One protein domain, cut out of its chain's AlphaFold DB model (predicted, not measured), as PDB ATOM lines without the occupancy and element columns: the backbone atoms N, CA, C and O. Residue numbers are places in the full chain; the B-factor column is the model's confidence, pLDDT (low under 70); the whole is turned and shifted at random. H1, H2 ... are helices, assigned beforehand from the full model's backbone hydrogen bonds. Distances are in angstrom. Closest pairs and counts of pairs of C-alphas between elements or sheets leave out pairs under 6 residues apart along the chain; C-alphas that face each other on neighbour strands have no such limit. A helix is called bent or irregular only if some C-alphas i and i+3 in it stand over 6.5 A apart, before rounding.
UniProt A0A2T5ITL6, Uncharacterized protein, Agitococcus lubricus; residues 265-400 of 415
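What this domain is: This is residues 265 to 400 of the 415 residues of an uncharacterized protein of Agitococcus lubricus (UniProt A0A2T5ITL6). An elongated cluster of crossed helices: H1, H4, H6 and H8 make the core, H3 crosses H4 on one side, and H7 packs on H6 at one end of the long axis. The short helices H2 and H5 lie near each other at the opposite end. The printed part has 136 residues, with eight named helices, H1 to H8 in chain order, and no named strand; the class is all helix. It is compact, with a radius of gyration of the C-alphas of 14.8 A and spans of 46 by 30 by 29 A.

Where its parts are: H1, residues 273 to 286, begins at C-alpha 273 (63.687, -12.986, 214.009) and is 19.7 A long. H2, residues 291 to 296, H3, residues 300 to 311, and H4, residues 315 to 325, follow over tight links. H5 is residues 333 to 336. H6, residues 344 to 357, is 19.5 A long and begins at C-alpha 344 (73.075, -19.270, 197.990). H7, residues 364 to 380, is the longest at 25.9 A. H8, residues 389 to 399, ends at C-alpha 399 (66.476, -20.967, 211.598). H7 is irregular, with C-alphas 365 and 368 7.2 A apart; H4 is only just irregular, with C-alphas 316 and 319 6.6 A apart.

How they stand to each other: H1 is the hub, touching five helices. With residues 278 to 282 alone it touches H4 at a steep tilt of 58 degrees, the same way; the closest C-alphas, of Ala 282 and Ile 325, are 5.7 A apart. H1 and H8 touch only at their ends, the closest C-alphas, of Leu 275 and Leu 398, 5.3 A apart. H1 and H6 only just touch, with 3 pairs of C-alphas within 8 A, the closest those of Asp 279 and Leu 346 at 7.3 A; the tilt is shallow, 22 degrees, opposite ways. H3 and H4 touch with 17 pairs of C-alphas within 8 A, the closest those of Ala 304 and Ala 318 at 4.9 A. H4 and H8 touch about perpendicular, at 81 degrees, the closest C-alphas, of Ser 320 and Leu 391, 5.5 A apart. H6 and H7 touch at a steep tilt of 46 degrees, opposite ways, the closest C-alphas, of Ala 352 and Trp 377, 7.1 A apart. H5 touches no helix but is near H2, with the C-alphas of Pro 291 and Ile 334 5.8 A apart. Every O i to N i+4 pair is within hydrogen-bond range in H1, H2, H3 and H6, against 5 of 7 in H4, 11 of 13 in H7 and 6 of 7 in H8; H5 is too short for such a pair.

The domain as a whole: The two C-alphas farthest apart, of Ile 292 and Asp 365, are 46.7 A apart. The printed part has no cut, and no link is long. Confidence is low, with pLDDT under 70, at residues 329 to 340 and 359.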
ATOM      1  N   TYR A 265      56.848 -16.023 205.438       74.00
ATOM      2  CA  TYR A 265      57.788 -16.194 206.541       74.00
ATOM      3  C   TYR A 265      57.800 -15.060 207.570       74.00
ATOM      4  O   TYR A 265      57.814 -15.320 208.770       74.00
ATOM      5  N   VAL A 266      57.817 -13.797 207.128       75.69
ATOM      6  CA  VAL A 266      57.912 -12.639 208.036       75.69
ATOM      7  C   VAL A 266      56.642 -12.522 208.884       75.69
ATOM      8  O   VAL A 266      56.686 -12.063 210.032       75.69
ATOM      9  N   LEU A 267      55.524 -12.976 208.317       78.31
ATOM     10  CA  LEU A 267      54.195 -12.974 208.918       78.31
ATOM     11  C   LEU A 267      53.882 -14.276 209.674       78.31
ATOM     12  O   LEU A 267      52.923 -14.317 210.447       78.31
ATOM     13  N   SER A 268      54.690 -15.322 209.490       82.19
ATOM     14  CA  SER A 268      54.481 -16.626 210.105       82.19
ATOM     15  C   SER A 268      54.640 -16.580 211.626       82.19
ATOM     16  O   SER A 268      55.509 -15.902 212.184       82.19
ATOM     17  N   LYS A 269      53.828 -17.386 212.319       80.88
ATOM     18  CA  LYS A 269      53.959 -17.618 213.766       80.88
ATOM     19  C   LYS A 269      55.271 -18.321 214.125       80.88
ATOM     20  O   LYS A 269      55.734 -18.171 215.250       80.88
ATOM     21  N   SER A 270      55.860 -19.066 213.190       84.75
ATOM     22  CA  SER A 270      57.123 -19.796 213.351       84.75
ATOM     23  C   SER A 270      58.338 -19.064 212.800       84.75
ATOM     24  O   SER A 270      59.400 -19.669 212.639       84.75
ATOM     25  N   LYS A 271      58.224 -17.755 212.553       87.38
ATOM     26  CA  LYS A 271      59.360 -16.949 212.108       87.38
ATOM     27  C   LYS A 271      60.546 -17.050 213.070       87.38
ATOM     28  O   LYS A 271      60.382 -17.163 214.289       87.38
ATOM     29  N   SER A 272      61.743 -16.942 212.508       89.69
ATOM     30  CA  SER A 272      62.951 -16.664 213.276       89.69
ATOM     31  C   SER A 272      63.362 -15.212 213.067       89.69
ATOM     32  O   SER A 272      63.799 -14.813 211.984       89.69
ATOM     33  N   SER A 273      63.279 -14.388 214.105       88.00
ATOM     34  CA  SER A 273      63.687 -12.986 214.009       88.00
ATOM     35  C   SER A 273      65.159 -12.833 213.597       88.00
ATOM     36  O   SER A 273      65.534 -11.814 213.033       88.00
ATOM     37  N   LEU A 274      66.000 -13.850 213.806       89.19
ATOM     38  CA  LEU A 274      67.404 -13.837 213.388       89.19
ATOM     39  C   LEU A 274      67.589 -14.052 211.895       89.19
ATOM     40  O   LEU A 274      68.404 -13.366 211.288       89.19
ATOM     41  N   LEU A 275      66.873 -15.010 211.306       91.19
ATOM     42  CA  LEU A 275      66.906 -15.203 209.860       91.19
ATOM     43  C   LEU A 275      66.202 -14.035 209.147       91.19
ATOM     44  O   LEU A 275      66.678 -13.623 208.092       91.19
ATOM     45  N   VAL A 276      65.175 -13.417 209.758       89.94
ATOM     46  CA  VAL A 276      64.615 -12.132 209.278       89.94
ATOM     47  C   VAL A 276      65.692 -11.044 209.283       89.94
ATOM     48  O   VAL A 276      65.919 -10.408 208.257       89.94
ATOM     49  N   ASP A 277      66.384 -10.842 210.409       90.25
ATOM     50  CA  ASP A 277      67.459  -9.849 210.527       90.25
ATOM     51  C   ASP A 277      68.592 -10.111 209.536       90.25
ATOM     52  O   ASP A 277      69.138  -9.183 208.946       90.25
ATOM     53  N   LEU A 278      68.956 -11.379 209.348       92.31
ATOM     54  CA  LEU A 278      70.027 -11.781 208.452       92.31
ATOM     55  C   LEU A 278      69.664 -11.501 206.987       92.31
ATOM     56  O   LEU A 278      70.486 -10.971 206.239       92.31
ATOM     57  N   ASP A 279      68.426 -11.803 206.594       90.50
ATOM     58  CA  ASP A 279      67.887 -11.465 205.277       90.50
ATOM     59  C   ASP A 279      67.796  -9.945 205.079       90.50
ATOM     60  O   ASP A 279      68.182  -9.426 204.030       90.50
ATOM     61  N   GLN A 280      67.372  -9.212 206.112       89.12
ATOM     62  CA  GLN A 280      67.332  -7.752 206.097       89.12
ATOM     63  C   GLN A 280      68.732  -7.141 205.988       89.12
ATOM     64  O   GLN A 280      68.914  -6.160 205.270       89.12
ATOM     65  N   ALA A 281      69.733  -7.716 206.654       90.94
ATOM     66  CA  ALA A 281      71.121  -7.299 206.528       90.94
ATOM     67  C   ALA A 281      71.644  -7.545 205.109       90.94
ATOM     68  O   ALA A 281      72.258  -6.653 204.526       90.94
ATOM     69  N   ALA A 282      71.362  -8.715 204.525       90.69
ATOM     70  CA  ALA A 282      71.730  -9.014 203.144       90.69
ATOM     71  C   ALA A 282      71.094  -8.013 202.166       90.69
ATOM     72  O   ALA A 282      71.784  -7.442 201.321       90.69
ATOM     73  N   PHE A 283      69.803  -7.716 202.337       88.00
ATOM     74  CA  PHE A 283      69.110  -6.709 201.538       88.00
ATOM     75  C   PHE A 283      69.694  -5.300 201.747       88.00
ATOM     76  O   PHE A 283      69.940  -4.574 200.790       88.00
ATOM     77  N   ALA A 284      69.988  -4.900 202.984       87.38
ATOM     78  CA  ALA A 284      70.562  -3.586 203.280       87.38
ATOM     79  C   ALA A 284      71.965  -3.378 202.678       87.38
ATOM     80  O   ALA A 284      72.409  -2.237 202.520       87.38
ATOM     81  N   LEU A 285      72.687  -4.463 202.392       87.75
ATOM     82  CA  LEU A 285      74.033  -4.431 201.827       87.75
ATOM     83  C   LEU A 285      74.047  -4.591 200.300       87.75
ATOM     84  O   LEU A 285      74.866  -3.940 199.651       87.75
ATOM     85  N   TRP A 286      73.153  -5.415 199.738       85.69
ATOM     86  CA  TRP A 286      73.181  -5.813 198.320       85.69
ATOM     87  C   TRP A 286      71.804  -5.866 197.633       85.69
ATOM     88  O   TRP A 286      71.713  -6.285 196.482       85.69
ATOM     89  N   GLY A 287      70.732  -5.477 198.325       81.38
ATOM     90  CA  GLY A 287      69.345  -5.541 197.847       81.38
ATOM     91  C   GLY A 287      68.980  -4.506 196.789       81.38
ATOM     92  O   GLY A 287      67.999  -4.686 196.073       81.38
ATOM     93  N   ASP A 288      69.766  -3.439 196.662       81.06
ATOM     94  CA  ASP A 288      69.580  -2.410 195.648       81.06
ATOM     95  C   ASP A 288      70.867  -2.114 194.865       81.06
ATOM     96  O   ASP A 288      71.959  -2.599 195.175       81.06
ATOM     97  N   PHE A 289      70.739  -1.321 193.797       84.25
ATOM     98  CA  PHE A 289      71.892  -0.879 193.021       84.25
ATOM     99  C   PHE A 289      72.747   0.100 193.845       84.25
ATOM    100  O   PHE A 289      72.487   1.305 193.873       84.25
ATOM    101  N   ASN A 290      73.773  -0.423 194.524       87.31
ATOM    102  CA  ASN A 290      74.770   0.356 195.261       87.31
ATOM    103  C   ASN A 290      76.171  -0.295 195.222       87.31
ATOM    104  O   ASN A 290      76.660  -0.809 196.238       87.31
ATOM    105  N   PRO A 291      76.854  -0.289 194.061       84.69
ATOM    106  CA  PRO A 291      78.213  -0.822 193.925       84.69
ATOM    107  C   PRO A 291      79.217  -0.242 194.931       84.69
ATOM    108  O   PRO A 291      80.095  -0.968 195.397       84.69
ATOM    109  N   ILE A 292      79.078   1.032 195.311       87.38
ATOM    110  CA  ILE A 292      79.980   1.708 196.258       87.38
ATOM    111  C   ILE A 292      79.859   1.092 197.658       87.38
ATOM    112  O   ILE A 292      80.861   0.741 198.287       87.38
ATOM    113  N   ARG A 293      78.628   0.914 198.152       86.00
ATOM    114  CA  ARG A 293      78.378   0.288 199.459       86.00
ATOM    115  C   ARG A 293      78.808  -1.171 199.465       86.00
ATOM    116  O   ARG A 293      79.478  -1.607 200.396       86.00
ATOM    117  N   ALA A 294      78.489  -1.927 198.427       83.00
ATOM    118  CA  ALA A 294      78.889  -3.325 198.371       83.00
ATOM    119  C   ALA A 294      80.407  -3.521 198.285       83.00
ATOM    120  O   ALA A 294      80.919  -4.474 198.869       83.00
ATOM    121  N   LEU A 295      81.143  -2.617 197.624       81.38
ATOM    122  CA  LEU A 295      82.608  -2.625 197.652       81.38
ATOM    123  C   LEU A 295      83.125  -2.450 199.085       81.38
ATOM    124  O   LEU A 295      84.008  -3.193 199.522       81.38
ATOM    125  N   LYS A 296      82.535  -1.515 199.842       83.94
ATOM    126  CA  LYS A 296      82.840  -1.322 201.266       83.94
ATOM    127  C   LYS A 296      82.568  -2.590 202.077       83.94
ATOM    128  O   LYS A 296      83.366  -2.924 202.943       83.94
ATOM    129  N   TYR A 297      81.501  -3.328 201.778       85.94
ATOM    130  CA  TYR A 297      81.139  -4.577 202.462       85.94
ATOM    131  C   TYR A 297      81.555  -5.842 201.692       85.94
ATOM    132  O   TYR A 297      80.887  -6.866 201.752       85.94
ATOM    133  N   SER A 298      82.697  -5.802 201.002       79.81
ATOM    134  CA  SER A 298      83.232  -6.942 200.235       79.81
ATOM    135  C   SER A 298      83.995  -7.972 201.079       79.81
ATOM    136  O   SER A 298      84.344  -9.045 200.590       79.81
ATOM    137  N   LYS A 299      84.286  -7.655 202.346       85.69
ATOM    138  CA  LYS A 299      85.090  -8.496 203.243       85.69
ATOM    139  C   LYS A 299      84.262  -9.041 204.393       85.69
ATOM    140  O   LYS A 299      83.490  -8.316 205.018       85.69
ATOM    141  N   LEU A 300      84.537 -10.298 204.739       89.62
ATOM    142  CA  LEU A 300      83.841 -11.023 205.796       89.62
ATOM    143  C   LEU A 300      83.812 -10.271 207.135       89.62
ATOM    144  O   LEU A 300      82.762 -10.184 207.766       89.62
ATOM    145  N   ASP A 301      84.945  -9.717 207.567       91.94
ATOM    146  CA  ASP A 301      85.031  -9.055 208.874       91.94
ATOM    147  C   ASP A 301      84.230  -7.740 208.918       91.94
ATOM    148  O   ASP A 301      83.686  -7.393 209.963       91.94
ATOM    149  N   LEU A 302      84.074  -7.047 207.781       91.38
ATOM    150  CA  LEU A 302      83.266  -5.823 207.689       91.38
ATOM    151  C   LEU A 302      81.770  -6.136 207.757       91.38
ATOM    152  O   LEU A 302      81.020  -5.436 208.436       91.38
ATOM    153  N   VAL A 303      81.340  -7.219 207.106       92.31
ATOM    154  CA  VAL A 303      79.960  -7.716 207.214       92.31
ATOM    155  C   VAL A 303      79.679  -8.202 208.640       92.31
ATOM    156  O   VAL A 303      78.644  -7.880 209.215       92.31
ATOM    157  N   ALA A 304      80.621  -8.913 209.264       93.88
ATOM    158  CA  ALA A 304      80.478  -9.369 210.645       93.88
ATOM    159  C   ALA A 304      80.408  -8.207 211.652       93.88
ATOM    160  O   ALA A 304      79.661  -8.294 212.627       93.88
ATOM    161  N   ALA A 305      81.166  -7.127 211.441       93.75
ATOM    162  CA  ALA A 305      81.056  -5.908 212.245       93.75
ATOM    163  C   ALA A 305      79.680  -5.247 212.060       93.75
ATOM    164  O   ALA A 305      79.002  -4.955 213.042       93.75
ATOM    165  N   TYR A 306      79.213  -5.133 210.812       92.75
ATOM    166  CA  TYR A 306      77.892  -4.589 210.492       92.75
ATOM    167  C   TYR A 306      76.754  -5.336 211.205       92.75
ATOM    168  O   TYR A 306      75.888  -4.698 211.807       92.75
ATOM    169  N   LEU A 307      76.787  -6.675 211.208       92.81
ATOM    170  CA  LEU A 307      75.805  -7.514 211.909       92.81
ATOM    171  C   LEU A 307      75.821  -7.315 213.433       92.81
ATOM    172  O   LEU A 307      74.775  -7.366 214.077       92.81
ATOM    173  N   GLN A 308      76.990  -7.080 214.032       92.31
ATOM    174  CA  GLN A 308      77.101  -6.820 215.473       92.31
ATOM    175  C   GLN A 308      76.546  -5.445 215.850       92.31
ATOM    176  O   GLN A 308      75.844  -5.318 216.854       92.31
ATOM    177  N   GLU A 309      76.863  -4.428 215.054       91.00
ATOM    178  CA  GLU A 309      76.484  -3.039 215.317       91.00
ATOM    179  C   GLU A 309      74.990  -2.794 215.088       91.00
ATOM    180  O   GLU A 309      74.352  -2.145 215.912       91.00
ATOM    181  N   ASN A 310      74.427  -3.343 214.006       90.25
ATOM    182  CA  ASN A 310      73.081  -2.989 213.537       90.25
ATOM    183  C   ASN A 310      72.013  -4.032 213.895       90.25
ATOM    184  O   ASN A 310      70.841  -3.687 213.979       90.25
ATOM    185  N   PHE A 311      72.410  -5.290 214.118       88.69
ATOM    186  CA  PHE A 311      71.490  -6.402 214.403       88.69
ATOM    187  C   PHE A 311      71.845  -7.156 215.697       88.69
ATOM    188  O   PHE A 311      71.243  -8.175 216.024       88.69
ATOM    189  N   HIS A 312      72.829  -6.667 216.459       88.19
ATOM    190  CA  HIS A 312      73.200  -7.175 217.787       88.19
ATOM    191  C   HIS A 312      73.589  -8.659 217.855       88.19
ATOM    192  O   HIS A 312      73.487  -9.292 218.913       88.19
ATOM    193  N   PHE A 313      74.106  -9.212 216.756       87.00
ATOM    194  CA  PHE A 313      74.677 -10.556 216.752       87.00
ATOM    195  C   PHE A 313      75.836 -10.656 217.761       87.00
ATOM    196  O   PHE A 313      76.646  -9.739 217.902       87.00
ATOM    197  N   PHE A 314      75.977 -11.788 218.460       84.38
ATOM    198  CA  PHE A 314      77.205 -12.065 219.217       84.38
ATOM    199  C   PHE A 314      78.393 -12.256 218.269       84.38
ATOM    200  O   PHE A 314      78.244 -12.877 217.217       84.38
ATOM    201  N   SER A 315      79.594 -11.827 218.678       83.88
ATOM    202  CA  SER A 315      80.813 -11.944 217.858       83.88
ATOM    203  C   SER A 315      81.076 -13.374 217.370       83.88
ATOM    204  O   SER A 315      81.457 -13.569 216.218       83.88
ATOM    205  N   ILE A 316      80.796 -14.376 218.215       81.88
ATOM    206  CA  ILE A 316      80.978 -15.797 217.896       81.88
ATOM    207  C   ILE A 316      80.094 -16.271 216.733       81.88
ATOM    208  O   ILE A 316      80.525 -17.117 215.953       81.88
ATOM    209  N   ASN A 317      78.894 -15.701 216.581       86.44
ATOM    210  CA  ASN A 317      77.946 -16.062 215.523       86.44
ATOM    211  C   ASN A 317      78.044 -15.110 214.320       86.44
ATOM    212  O   ASN A 317      77.795 -15.525 213.192       86.44
ATOM    213  N   ALA A 318      78.434 -13.848 214.534       90.75
ATOM    214  CA  ALA A 318      78.446 -12.809 213.506       90.75
ATOM    215  C   ALA A 318      79.348 -13.159 212.316       90.75
ATOM    216  O   ALA A 318      78.970 -12.934 211.172       90.75
ATOM    217  N   LYS A 319      80.523 -13.757 212.560       92.25
ATOM    218  CA  LYS A 319      81.439 -14.158 211.480       92.25
ATOM    219  C   LYS A 319      80.886 -15.312 210.640       92.25
ATOM    220  O   LYS A 319      81.040 -15.306 209.424       92.25
ATOM    221  N   SER A 320      80.225 -16.282 211.265       92.44
ATOM    222  CA  SER A 320      79.566 -17.386 210.557       92.44
ATOM    223  C   SER A 320      78.346 -16.903 209.772       92.44
ATOM    224  O   SER A 320      78.216 -17.224 208.597       92.44
ATOM    225  N   ALA A 321      77.503 -16.067 210.385       93.06
ATOM    226  CA  ALA A 321      76.342 -15.464 209.731       93.06
ATOM    227  C   ALA A 321      76.755 -14.573 208.548       93.06
ATOM    228  O   ALA A 321      76.177 -14.663 207.469       93.06
ATOM    229  N   ALA A 322      77.829 -13.793 208.702       93.81
ATOM    230  CA  ALA A 322      78.392 -12.993 207.622       93.81
ATOM    231  C   ALA A 322      78.820 -13.850 206.419       93.81
ATOM    232  O   ALA A 322      78.580 -13.447 205.288       93.81
ATOM    233  N   ARG A 323      79.386 -15.051 206.631       92.00
ATOM    234  CA  ARG A 323      79.712 -15.979 205.527       92.00
ATOM    235  C   ARG A 323      78.471 -16.446 204.766       92.00
ATOM    236  O   ARG A 323      78.578 -16.695 203.575       92.00
ATOM    237  N   MET A 324      77.329 -16.569 205.440       92.75
ATOM    238  CA  MET A 324      76.088 -17.074 204.842       92.75
ATOM    239  C   MET A 324      75.385 -16.038 203.960       92.75
ATOM    240  O   MET A 324      74.657 -16.420 203.048       92.75
ATOM    241  N   ILE A 325      75.608 -14.746 204.215       91.44
ATOM    242  CA  ILE A 325      75.026 -13.655 203.418       91.44
ATOM    243  C   ILE A 325      76.000 -13.014 202.442       91.44
ATOM    244  O   ILE A 325      75.553 -12.314 201.541       91.44
ATOM    245  N   LEU A 326      77.309 -13.218 202.618       88.06
ATOM    246  CA  LEU A 326      78.309 -12.663 201.717       88.06
ATOM    247  C   LEU A 326      78.104 -13.266 200.317       88.06
ATOM    248  O   LEU A 326      78.252 -14.483 200.164       88.06
ATOM    249  N   PRO A 327      77.766 -12.458 199.298       78.38
ATOM    250  CA  PRO A 327      77.610 -12.973 197.951       78.38
ATOM    251  C   PRO A 327      78.961 -13.458 197.418       78.38
ATOM    252  O   PRO A 327      80.008 -12.867 197.700       78.38
ATOM    253  N   ASP A 328      78.938 -14.530 196.626       71.25
ATOM    254  CA  ASP A 328      80.119 -14.979 195.885       71.25
ATOM    255  C   ASP A 328      80.617 -13.814 195.005       71.25
ATOM    256  O   ASP A 328      79.789 -13.141 194.389       71.25
ATOM    257  N   PRO A 329      81.932 -13.541 194.905       61.41
ATOM    258  CA  PRO A 329      82.463 -12.515 194.005       61.41
ATOM    259  C   PRO A 329      81.912 -12.580 192.569       61.41
ATOM    260  O   PRO A 329      81.758 -11.540 191.929       61.41
ATOM    261  N   ILE A 330      81.579 -13.780 192.076       55.16
ATOM    262  CA  ILE A 330      80.989 -14.028 190.752       55.16
ATOM    263  C   ILE A 330      79.467 -13.782 190.747       55.16
ATOM    264  O   ILE A 330      78.906 -13.408 189.715       55.16
ATOM    265  N   GLN A 331      78.798 -13.977 191.888       49.97
ATOM    266  CA  GLN A 331      77.354 -13.778 192.082       49.97
ATOM    267  C   GLN A 331      77.006 -12.438 192.733       49.97
ATOM    268  O   GLN A 331      75.843 -12.200 193.045       49.97
ATOM    269  N   ASN A 332      77.987 -11.562 192.963       55.28
ATOM    270  CA  ASN A 332      77.727 -10.243 193.503       55.28
ATOM    271  C   ASN A 332      76.748  -9.543 192.540       55.28
ATOM    272  O   ASN A 332      77.109  -9.364 191.373       55.28
ATOM    273  N   PRO A 333      75.526  -9.171 192.975       49.88
ATOM    274  CA  PRO A 333      74.452  -8.681 192.092       49.88
ATOM    275  C   PRO A 333      74.857  -7.438 191.281       49.88
ATOM    276  O   PRO A 333      74.296  -7.109 190.240       49.88
ATOM    277  N   ILE A 334      75.937  -6.794 191.704       55.06
ATOM    278  CA  ILE A 334      76.596  -5.662 191.065       55.06
ATOM    279  C   ILE A 334      77.403  -6.043 189.806       55.06
ATOM    280  O   ILE A 334      77.761  -5.177 189.003       55.06
ATOM    281  N   VAL A 335      77.704  -7.324 189.594       52.31
ATOM    282  CA  VAL A 335      78.478  -7.839 188.452       52.31
ATOM    283  C   VAL A 335      77.602  -8.199 187.253       52.31
ATOM    284  O   VAL A 335      78.099  -8.127 186.132       52.31
ATOM    285  N   ARG A 336      76.314  -8.520 187.440       51.12
ATOM    286  CA  ARG A 336      75.492  -9.112 186.366       51.12
ATOM    287  C   ARG A 336      74.179  -8.413 186.014       51.12
ATOM    288  O   ARG A 336      73.511  -8.894 185.114       51.12
ATOM    289  N   ASN A 337      73.797  -7.310 186.663       51.25
ATOM    290  CA  ASN A 337      72.449  -6.716 186.538       51.25
ATOM    291  C   ASN A 337      71.287  -7.671 186.915       51.25
ATOM    292  O   ASN A 337      70.137  -7.240 186.926       51.25
ATOM    293  N   ASP A 338      71.576  -8.922 187.288       53.91
ATOM    294  CA  ASP A 338      70.650  -9.855 187.919       53.91
ATOM    295  C   ASP A 338      70.608  -9.562 189.424       53.91
ATOM    296  O   ASP A 338      71.559  -9.827 190.166       53.91
ATOM    297  N   PHE A 339      69.504  -8.976 189.882       54.97
ATOM    298  CA  PHE A 339      69.301  -8.586 191.277       54.97
ATOM    299  C   PHE A 339      68.910  -9.788 192.148       54.97
ATOM    300  O   PHE A 339      67.798  -9.867 192.664       54.97
ATOM    301  N   VAL A 340      69.835 -10.732 192.337       67.06
ATOM    302  CA  VAL A 340      69.701 -11.770 193.370       67.06
ATOM    303  C   VAL A 340      70.569 -11.371 194.561       67.06
ATOM    304  O   VAL A 340      71.772 -11.613 194.582       67.06
ATOM    305  N   TYR A 341      69.963 -10.711 195.551       79.00
ATOM    306  CA  TYR A 341      70.678 -10.274 196.761       79.00
ATOM    307  C   TYR A 341      70.889 -11.408 197.772       79.00
ATOM    308  O   TYR A 341      71.805 -11.348 198.594       79.00
ATOM    309  N   ARG A 342      70.037 -12.443 197.732       84.38
ATOM    310  CA  ARG A 342      70.168 -13.617 198.593       84.38
ATOM    311  C   ARG A 342      71.319 -14.477 198.095       84.38
ATOM    312  O   ARG A 342      71.226 -15.115 197.050       84.38
ATOM    313  N   ALA A 343      72.397 -14.521 198.870       84.12
ATOM    314  CA  ALA A 343      73.455 -15.492 198.649       84.12
ATOM    315  C   ALA A 343      72.890 -16.921 198.733       84.12
ATOM    316  O   ALA A 343      71.944 -17.188 199.475       84.12
ATOM    317  N   ARG A 344      73.511 -17.865 198.018       86.81
ATOM    318  CA  ARG A 344      73.075 -19.270 197.990       86.81
ATOM    319  C   ARG A 344      72.885 -19.870 199.388       86.81
ATOM    320  O   ARG A 344      71.892 -20.541 199.627       86.81
ATOM    321  N   MET A 345      73.813 -19.617 200.311       90.56
ATOM    322  CA  MET A 345      73.701 -20.121 201.684       90.56
ATOM    323  C   MET A 345      72.503 -19.511 202.425       90.56
ATOM    324  O   MET A 345      71.814 -20.229 203.138       90.56
ATOM    325  N   LEU A 346      72.223 -18.215 202.246       91.69
ATOM    326  CA  LEU A 346      71.029 -17.585 202.815       91.69
ATOM    327  C   LEU A 346      69.749 -18.218 202.250       91.69
ATOM    328  O   LEU A 346      68.839 -18.515 203.015       91.69
ATOM    329  N   GLN A 347      69.701 -18.487 200.945       90.19
ATOM    330  CA  GLN A 347      68.572 -19.184 200.322       90.19
ATOM    331  C   GLN A 347      68.385 -20.605 200.889       90.19
ATOM    332  O   GLN A 347      67.266 -21.005 201.197       90.19
ATOM    333  N   GLU A 348      69.476 -21.347 201.100       91.69
ATOM    334  CA  GLU A 348      69.439 -22.680 201.719       91.69
ATOM    335  C   GLU A 348      68.889 -22.636 203.160       91.69
ATOM    336  O   GLU A 348      68.134 -23.525 203.548       91.69
ATOM    337  N   LEU A 349      69.201 -21.593 203.946       92.31
ATOM    338  CA  LEU A 349      68.621 -21.399 205.286       92.31
ATOM    339  C   LEU A 349      67.108 -21.168 205.234       92.31
ATOM    340  O   LEU A 349      66.376 -21.710 206.059       92.31
ATOM    341  N   TRP A 350      66.651 -20.375 204.269       90.00
ATOM    342  CA  TRP A 350      65.232 -20.103 204.056       90.00
ATOM    343  C   TRP A 350      64.446 -21.370 203.708       90.00
ATOM    344  O   TRP A 350      63.402 -21.640 204.300       90.00
ATOM    345  N   GLU A 351      64.976 -22.188 202.801       91.06
ATOM    346  CA  GLU A 351      64.364 -23.467 202.430       91.06
ATOM    347  C   GLU A 351      64.357 -24.474 203.591       91.06
ATOM    348  O   GLU A 351      63.385 -25.216 203.765       91.06
ATOM    349  N   ALA A 352      65.424 -24.492 204.396       91.50
ATOM    350  CA  ALA A 352      65.502 -25.327 205.590       91.50
ATOM    351  C   ALA A 352      64.457 -24.908 206.627       91.50
ATOM    352  O   ALA A 352      63.754 -25.766 207.156       91.50
ATOM    353  N   TRP A 353      64.313 -23.602 206.875       91.50
ATOM    354  CA  TRP A 353      63.279 -23.083 207.768       91.50
ATOM    355  C   TRP A 353      61.878 -23.498 207.302       91.50
ATOM    356  O   TRP A 353      61.127 -24.060 208.095       91.50
ATOM    357  N   GLY A 354      61.540 -23.301 206.022       88.94
ATOM    358  CA  GLY A 354      60.210 -23.662 205.509       88.94
ATOM    359  C   GLY A 354      59.928 -25.159 205.655       88.94
ATOM    360  O   GLY A 354      58.861 -25.569 206.094       88.94
ATOM    361  N   SER A 355      60.938 -25.994 205.399       88.62
ATOM    362  CA  SER A 355      60.798 -27.452 205.494       88.62
ATOM    363  C   SER A 355      60.685 -27.974 206.932       88.62
ATOM    364  O   SER A 355      60.035 -28.991 207.157       88.62
ATOM    365  N   LEU A 356      61.375 -27.342 207.886       88.69
ATOM    366  CA  LEU A 356      61.588 -27.893 209.231       88.69
ATOM    367  C   LEU A 356      60.838 -27.142 210.334       88.69
ATOM    368  O   LEU A 356      60.678 -27.678 211.424       88.69
ATOM    369  N   CYS A 357      60.410 -25.905 210.098       85.56
ATOM    370  CA  CYS A 357      59.900 -25.031 211.154       85.56
ATOM    371  C   CYS A 357      58.475 -24.534 210.901       85.56
ATOM    372  O   CYS A 357      57.785 -24.188 211.858       85.56
ATOM    373  N   GLU A 358      58.021 -24.492 209.646       73.81
ATOM    374  CA  GLU A 358      56.766 -23.830 209.275       73.81
ATOM    375  C   GLU A 358      55.539 -24.426 209.986       73.81
ATOM    376  O   GLU A 358      54.654 -23.687 210.416       73.81
ATOM    377  N   THR A 359      55.537 -25.741 210.222       68.00
ATOM    378  CA  THR A 359      54.384 -26.484 210.758       68.00
ATOM    379  C   THR A 359      54.635 -27.174 212.106       68.00
ATOM    380  O   THR A 359      53.815 -27.993 212.526       68.00
ATOM    381  N   ILE A 360      55.754 -26.898 212.789       71.69
ATOM    382  CA  ILE A 360      56.180 -27.653 213.984       71.69
ATOM    383  C   ILE A 360      56.009 -26.837 215.274       71.69
ATOM    384  O   ILE A 360      56.471 -25.704 215.377       71.69
ATOM    385  N   ASN A 361      55.399 -27.449 216.297       72.81
ATOM    386  CA  ASN A 361      55.411 -26.944 217.673       72.81
ATOM    387  C   ASN A 361      56.617 -27.522 218.426       72.81
ATOM    388  O   ASN A 361      56.668 -28.724 218.675       72.81
ATOM    389  N   PHE A 362      57.563 -26.664 218.807       78.56
ATOM    390  CA  PHE A 362      58.793 -27.050 219.505       78.56
ATOM    391  C   PHE A 362      58.612 -27.104 221.027       78.56
ATOM    392  O   PHE A 362      58.138 -26.148 221.643       78.56
ATOM    393  N   GLN A 363      59.051 -28.201 221.640       78.44
ATOM    394  CA  GLN A 363      59.196 -28.367 223.087       78.44
ATOM    395  C   GLN A 363      60.662 -28.223 223.522       78.44
ATOM    396  O   GLN A 363      61.579 -28.191 222.705       78.44
ATOM    397  N   ARG A 364      60.912 -28.128 224.835       70.00
ATOM    398  CA  ARG A 364      62.263 -27.888 225.376       70.00
ATOM    399  C   ARG A 364      63.254 -29.006 225.074       70.00
ATOM    400  O   ARG A 364      64.412 -28.714 224.782       70.00
ATOM    401  N   ASP A 365      62.781 -30.242 225.075       82.50
ATOM    402  CA  ASP A 365      63.622 -31.422 224.869       82.50
ATOM    403  C   ASP A 365      63.850 -31.733 223.379       82.50
ATOM    404  O   ASP A 365      64.656 -32.596 223.033       82.50
ATOM    405  N   ASP A 366      63.213 -30.977 222.476       85.94
ATOM    406  CA  ASP A 366      63.355 -31.164 221.032       85.94
ATOM    407  C   ASP A 366      64.690 -30.646 220.482       85.94
ATOM    408  O   ASP A 366      64.985 -30.898 219.318       85.94
ATOM    409  N   GLN A 367      65.513 -29.953 221.283       89.06
ATOM    410  CA  GLN A 367      66.747 -29.319 220.806       89.06
ATOM    411  C   GLN A 367      67.661 -30.305 220.060       89.06
ATOM    412  O   GLN A 367      68.114 -30.011 218.959       89.06
ATOM    413  N   VAL A 368      67.924 -31.481 220.641       89.12
ATOM    414  CA  VAL A 368      68.833 -32.472 220.036       89.12
ATOM    415  C   VAL A 368      68.245 -33.037 218.746       89.12
ATOM    416  O   VAL A 368      68.964 -33.177 217.760       89.12
ATOM    417  N   ARG A 369      66.938 -33.332 218.735       89.81
ATOM    418  CA  ARG A 369      66.247 -33.818 217.534       89.81
ATOM    419  C   ARG A 369      66.300 -32.770 216.426       89.81
ATOM    420  O   ARG A 369      66.697 -33.088 215.315       89.81
ATOM    421  N   PHE A 370      65.988 -31.520 216.758       90.94
ATOM    422  CA  PHE A 370      66.045 -30.400 215.827       90.94
ATOM    423  C   PHE A 370      67.449 -30.210 215.247       90.94
ATOM    424  O   PHE A 370      67.600 -30.093 214.035       90.94
ATOM    425  N   ASP A 371      68.487 -30.233 216.087       91.56
ATOM    426  CA  ASP A 371      69.870 -30.087 215.630       91.56
ATOM    427  C   ASP A 371      70.248 -31.183 214.611       91.56
ATOM    428  O   ASP A 371      70.877 -30.872 213.593       91.56
ATOM    429  N   LEU A 372      69.812 -32.429 214.842       92.00
ATOM    430  CA  LEU A 372      70.014 -33.562 213.930       92.00
ATOM    431  C   LEU A 372      69.196 -33.444 212.637       92.00
ATOM    432  O   LEU A 372      69.725 -33.737 211.566       92.00
ATOM    433  N   ASP A 373      67.943 -32.989 212.709       92.19
ATOM    434  CA  ASP A 373      67.083 -32.802 211.534       92.19
ATOM    435  C   ASP A 373      67.652 -31.726 210.599       92.19
ATOM    436  O   ASP A 373      67.719 -31.913 209.381       92.19
ATOM    437  N   VAL A 374      68.139 -30.616 211.167       92.44
ATOM    438  CA  VAL A 374      68.816 -29.554 210.408       92.44
ATOM    439  C   VAL A 374      70.101 -30.077 209.770       92.44
ATOM    440  O   VAL A 374      70.364 -29.803 208.597       92.44
ATOM    441  N   GLU A 375      70.903 -30.840 210.515       93.56
ATOM    442  CA  GLU A 375      72.122 -31.452 209.988       93.56
ATOM    443  C   GLU A 375      71.820 -32.406 208.828       93.56
ATOM    444  O   GLU A 375      72.412 -32.266 207.755       93.56
ATOM    445  N   ALA A 376      70.855 -33.309 209.000       93.31
ATOM    446  CA  ALA A 376      70.437 -34.246 207.969       93.31
ATOM    447  C   ALA A 376      69.927 -33.517 206.717       93.31
ATOM    448  O   ALA A 376      70.365 -33.823 205.604       93.31
ATOM    449  N   TRP A 377      69.068 -32.506 206.881       94.38
ATOM    450  CA  TRP A 377      68.536 -31.713 205.770       94.38
ATOM    451  C   TRP A 377      69.660 -31.045 204.963       94.38
ATOM    452  O   TRP A 377      69.704 -31.140 203.731       94.38
ATOM    453  N   MET A 378      70.619 -30.420 205.656       93.62
ATOM    454  CA  MET A 378      71.749 -29.730 205.029       93.62
ATOM    455  C   MET A 378      72.721 -30.710 204.350       93.62
ATOM    456  O   MET A 378      73.247 -30.408 203.272       93.62
ATOM    457  N   GLN A 379      72.950 -31.890 204.937       91.75
ATOM    458  CA  GLN A 379      73.806 -32.932 204.364       91.75
ATOM    459  C   GLN A 379      73.203 -33.551 203.097       91.75
ATOM    460  O   GLN A 379      73.904 -33.663 202.088       91.75
ATOM    461  N   VAL A 380      71.907 -33.892 203.108       90.88
ATOM    462  CA  VAL A 380      71.199 -34.478 201.951       90.88
ATOM    463  C   VAL A 380      71.299 -33.566 200.729       90.88
ATOM    464  O   VAL A 380      71.561 -34.024 199.616       90.88
ATOM    465  N   ARG A 381      71.181 -32.253 200.937       88.31
ATOM    466  CA  ARG A 381      71.290 -31.239 199.877       88.31
ATOM    467  C   ARG A 381      72.726 -30.840 199.540       88.31
ATOM    468  O   ARG A 381      72.937 -29.979 198.686       88.31
ATOM    469  N   ARG A 382      73.720 -31.470 200.177       84.50
ATOM    470  CA  ARG A 382      75.154 -31.171 200.023       84.50
ATOM    471  C   ARG A 382      75.455 -29.679 200.207       84.50
ATOM    472  O   ARG A 382      76.307 -29.127 199.501       84.50
ATOM    473  N   SER A 383      74.742 -29.046 201.139       87.50
ATOM    474  CA  SER A 383      74.855 -27.621 201.434       87.50
ATOM    475  C   SER A 383      76.303 -27.247 201.742       87.50
ATOM    476  O   SER A 383      77.060 -28.011 202.353       87.50
ATOM    477  N   LEU A 384      76.698 -26.037 201.348       86.00
ATOM    478  CA  LEU A 384      77.993 -25.488 201.743       86.00
ATOM    479  C   LEU A 384      78.070 -25.252 203.262       86.00
ATOM    480  O   LEU A 384      79.161 -25.297 203.826       86.00
ATOM    481  N   ILE A 385      76.924 -25.058 203.923       89.38
ATOM    482  CA  ILE A 385      76.806 -24.885 205.376       89.38
ATOM    483  C   ILE A 385      77.213 -26.168 206.109       89.38
ATOM    484  O   ILE A 385      77.941 -26.097 207.097       89.38
ATOM    485  N   ALA A 386      76.814 -27.341 205.601       88.81
ATOM    486  CA  ALA A 386      77.096 -28.640 206.227       88.81
ATOM    487  C   ALA A 386      78.594 -28.996 206.280       88.81
ATOM    488  O   ALA A 386      78.994 -29.883 207.028       88.81
ATOM    489  N   ARG A 387      79.438 -28.319 205.491       87.56
ATOM    490  CA  ARG A 387      80.880 -28.610 205.402       87.56
ATOM    491  C   ARG A 387      81.697 -28.028 206.554       87.56
ATOM    492  O   ARG A 387      82.845 -28.419 206.736       87.56
ATOM    493  N   ASP A 388      81.136 -27.082 207.303       91.25
ATOM    494  CA  ASP A 388      81.804 -26.413 208.420       91.25
ATOM    495  C   ASP A 388      80.915 -26.503 209.664       91.25
ATOM    496  O   ASP A 388      79.825 -25.933 209.716       91.25
ATOM    497  N   VAL A 389      81.408 -27.184 210.704       91.00
ATOM    498  CA  VAL A 389      80.686 -27.385 211.972       91.00
ATOM    499  C   VAL A 389      80.251 -26.058 212.606       91.00
ATOM    500  O   VAL A 389      79.190 -25.986 213.226       91.00
ATOM    501  N   LYS A 390      81.035 -24.979 212.463       91.25
ATOM    502  CA  LYS A 390      80.660 -23.659 212.995       91.25
ATOM    503  C   LYS A 390      79.541 -23.022 212.183       91.25
ATOM    504  O   LYS A 390      78.683 -22.364 212.779       91.25
ATOM    505  N   LEU A 391      79.541 -23.197 210.860       91.94
ATOM    506  CA  LEU A 391      78.439 -22.743 210.012       91.94
ATOM    507  C   LEU A 391      77.173 -23.525 210.342       91.94
ATOM    508  O   LEU A 391      76.163 -22.896 210.626       91.94
ATOM    509  N   LEU A 392      77.245 -24.853 210.427       93.19
ATOM    510  CA  LEU A 392      76.100 -25.692 210.776       93.19
ATOM    511  C   LEU A 392      75.481 -25.303 212.127       93.19
ATOM    512  O   LEU A 392      74.285 -25.034 212.206       93.19
ATOM    513  N   LYS A 393      76.304 -25.144 213.171       92.38
ATOM    514  CA  LYS A 393      75.830 -24.695 214.494       92.38
ATOM    515  C   LYS A 393      75.244 -23.287 214.492       92.38
ATOM    516  O   LYS A 393      74.406 -22.963 215.328       92.38
ATOM    517  N   THR A 394      75.716 -22.415 213.603       92.75
ATOM    518  CA  THR A 394      75.141 -21.071 213.455       92.75
ATOM    519  C   THR A 394      73.823 -21.140 212.686       92.75
ATOM    520  O   THR A 394      72.878 -20.462 213.067       92.75
ATOM    521  N   ALA A 395      73.736 -21.989 211.661       93.06
ATOM    522  CA  ALA A 395      72.537 -22.204 210.861       93.06
ATOM    523  C   ALA A 395      71.383 -22.734 211.710       93.06
ATOM    524  O   ALA A 395      70.306 -22.155 211.655       93.06
ATOM    525  N   GLN A 396      71.638 -23.744 212.553       93.12
ATOM    526  CA  GLN A 396      70.669 -24.270 213.523       93.12
ATOM    527  C   GLN A 396      70.016 -23.130 214.315       93.12
ATOM    528  O   GLN A 396      68.803 -22.973 214.272       93.12
ATOM    529  N   LYS A 397      70.828 -22.256 214.923       91.56
ATOM    530  CA  LYS A 397      70.346 -21.099 215.697       91.56
ATOM    531  C   LYS A 397      69.604 -20.062 214.856       91.56
ATOM    532  O   LYS A 397      68.682 -19.430 215.353       91.56
ATOM    533  N   LEU A 398      70.052 -19.831 213.622       91.56
ATOM    534  CA  LEU A 398      69.471 -18.829 212.727       91.56
ATOM    535  C   LEU A 398      68.065 -19.207 212.272       91.56
ATOM    536  O   LEU A 398      67.257 -18.309 212.087       91.56
ATOM    537  N   ILE A 399      67.785 -20.496 212.075       91.50
ATOM    538  CA  ILE A 399      66.476 -20.967 211.598       91.50
ATOM    539  C   ILE A 399      65.552 -21.416 212.737       91.50
ATOM    540  O   ILE A 399      64.377 -21.678 212.495       91.50
ATOM    541  N   THR A 400      66.044 -21.496 213.978       90.75
ATOM    542  CA  THR A 400      65.203 -21.755 215.154       90.75
ATOM    543  C   THR A 400      64.128 -20.663 215.296       90.75
ATOM    544  O   THR A 400      64.484 -19.480 215.345       90.75
TER     545      THR A 400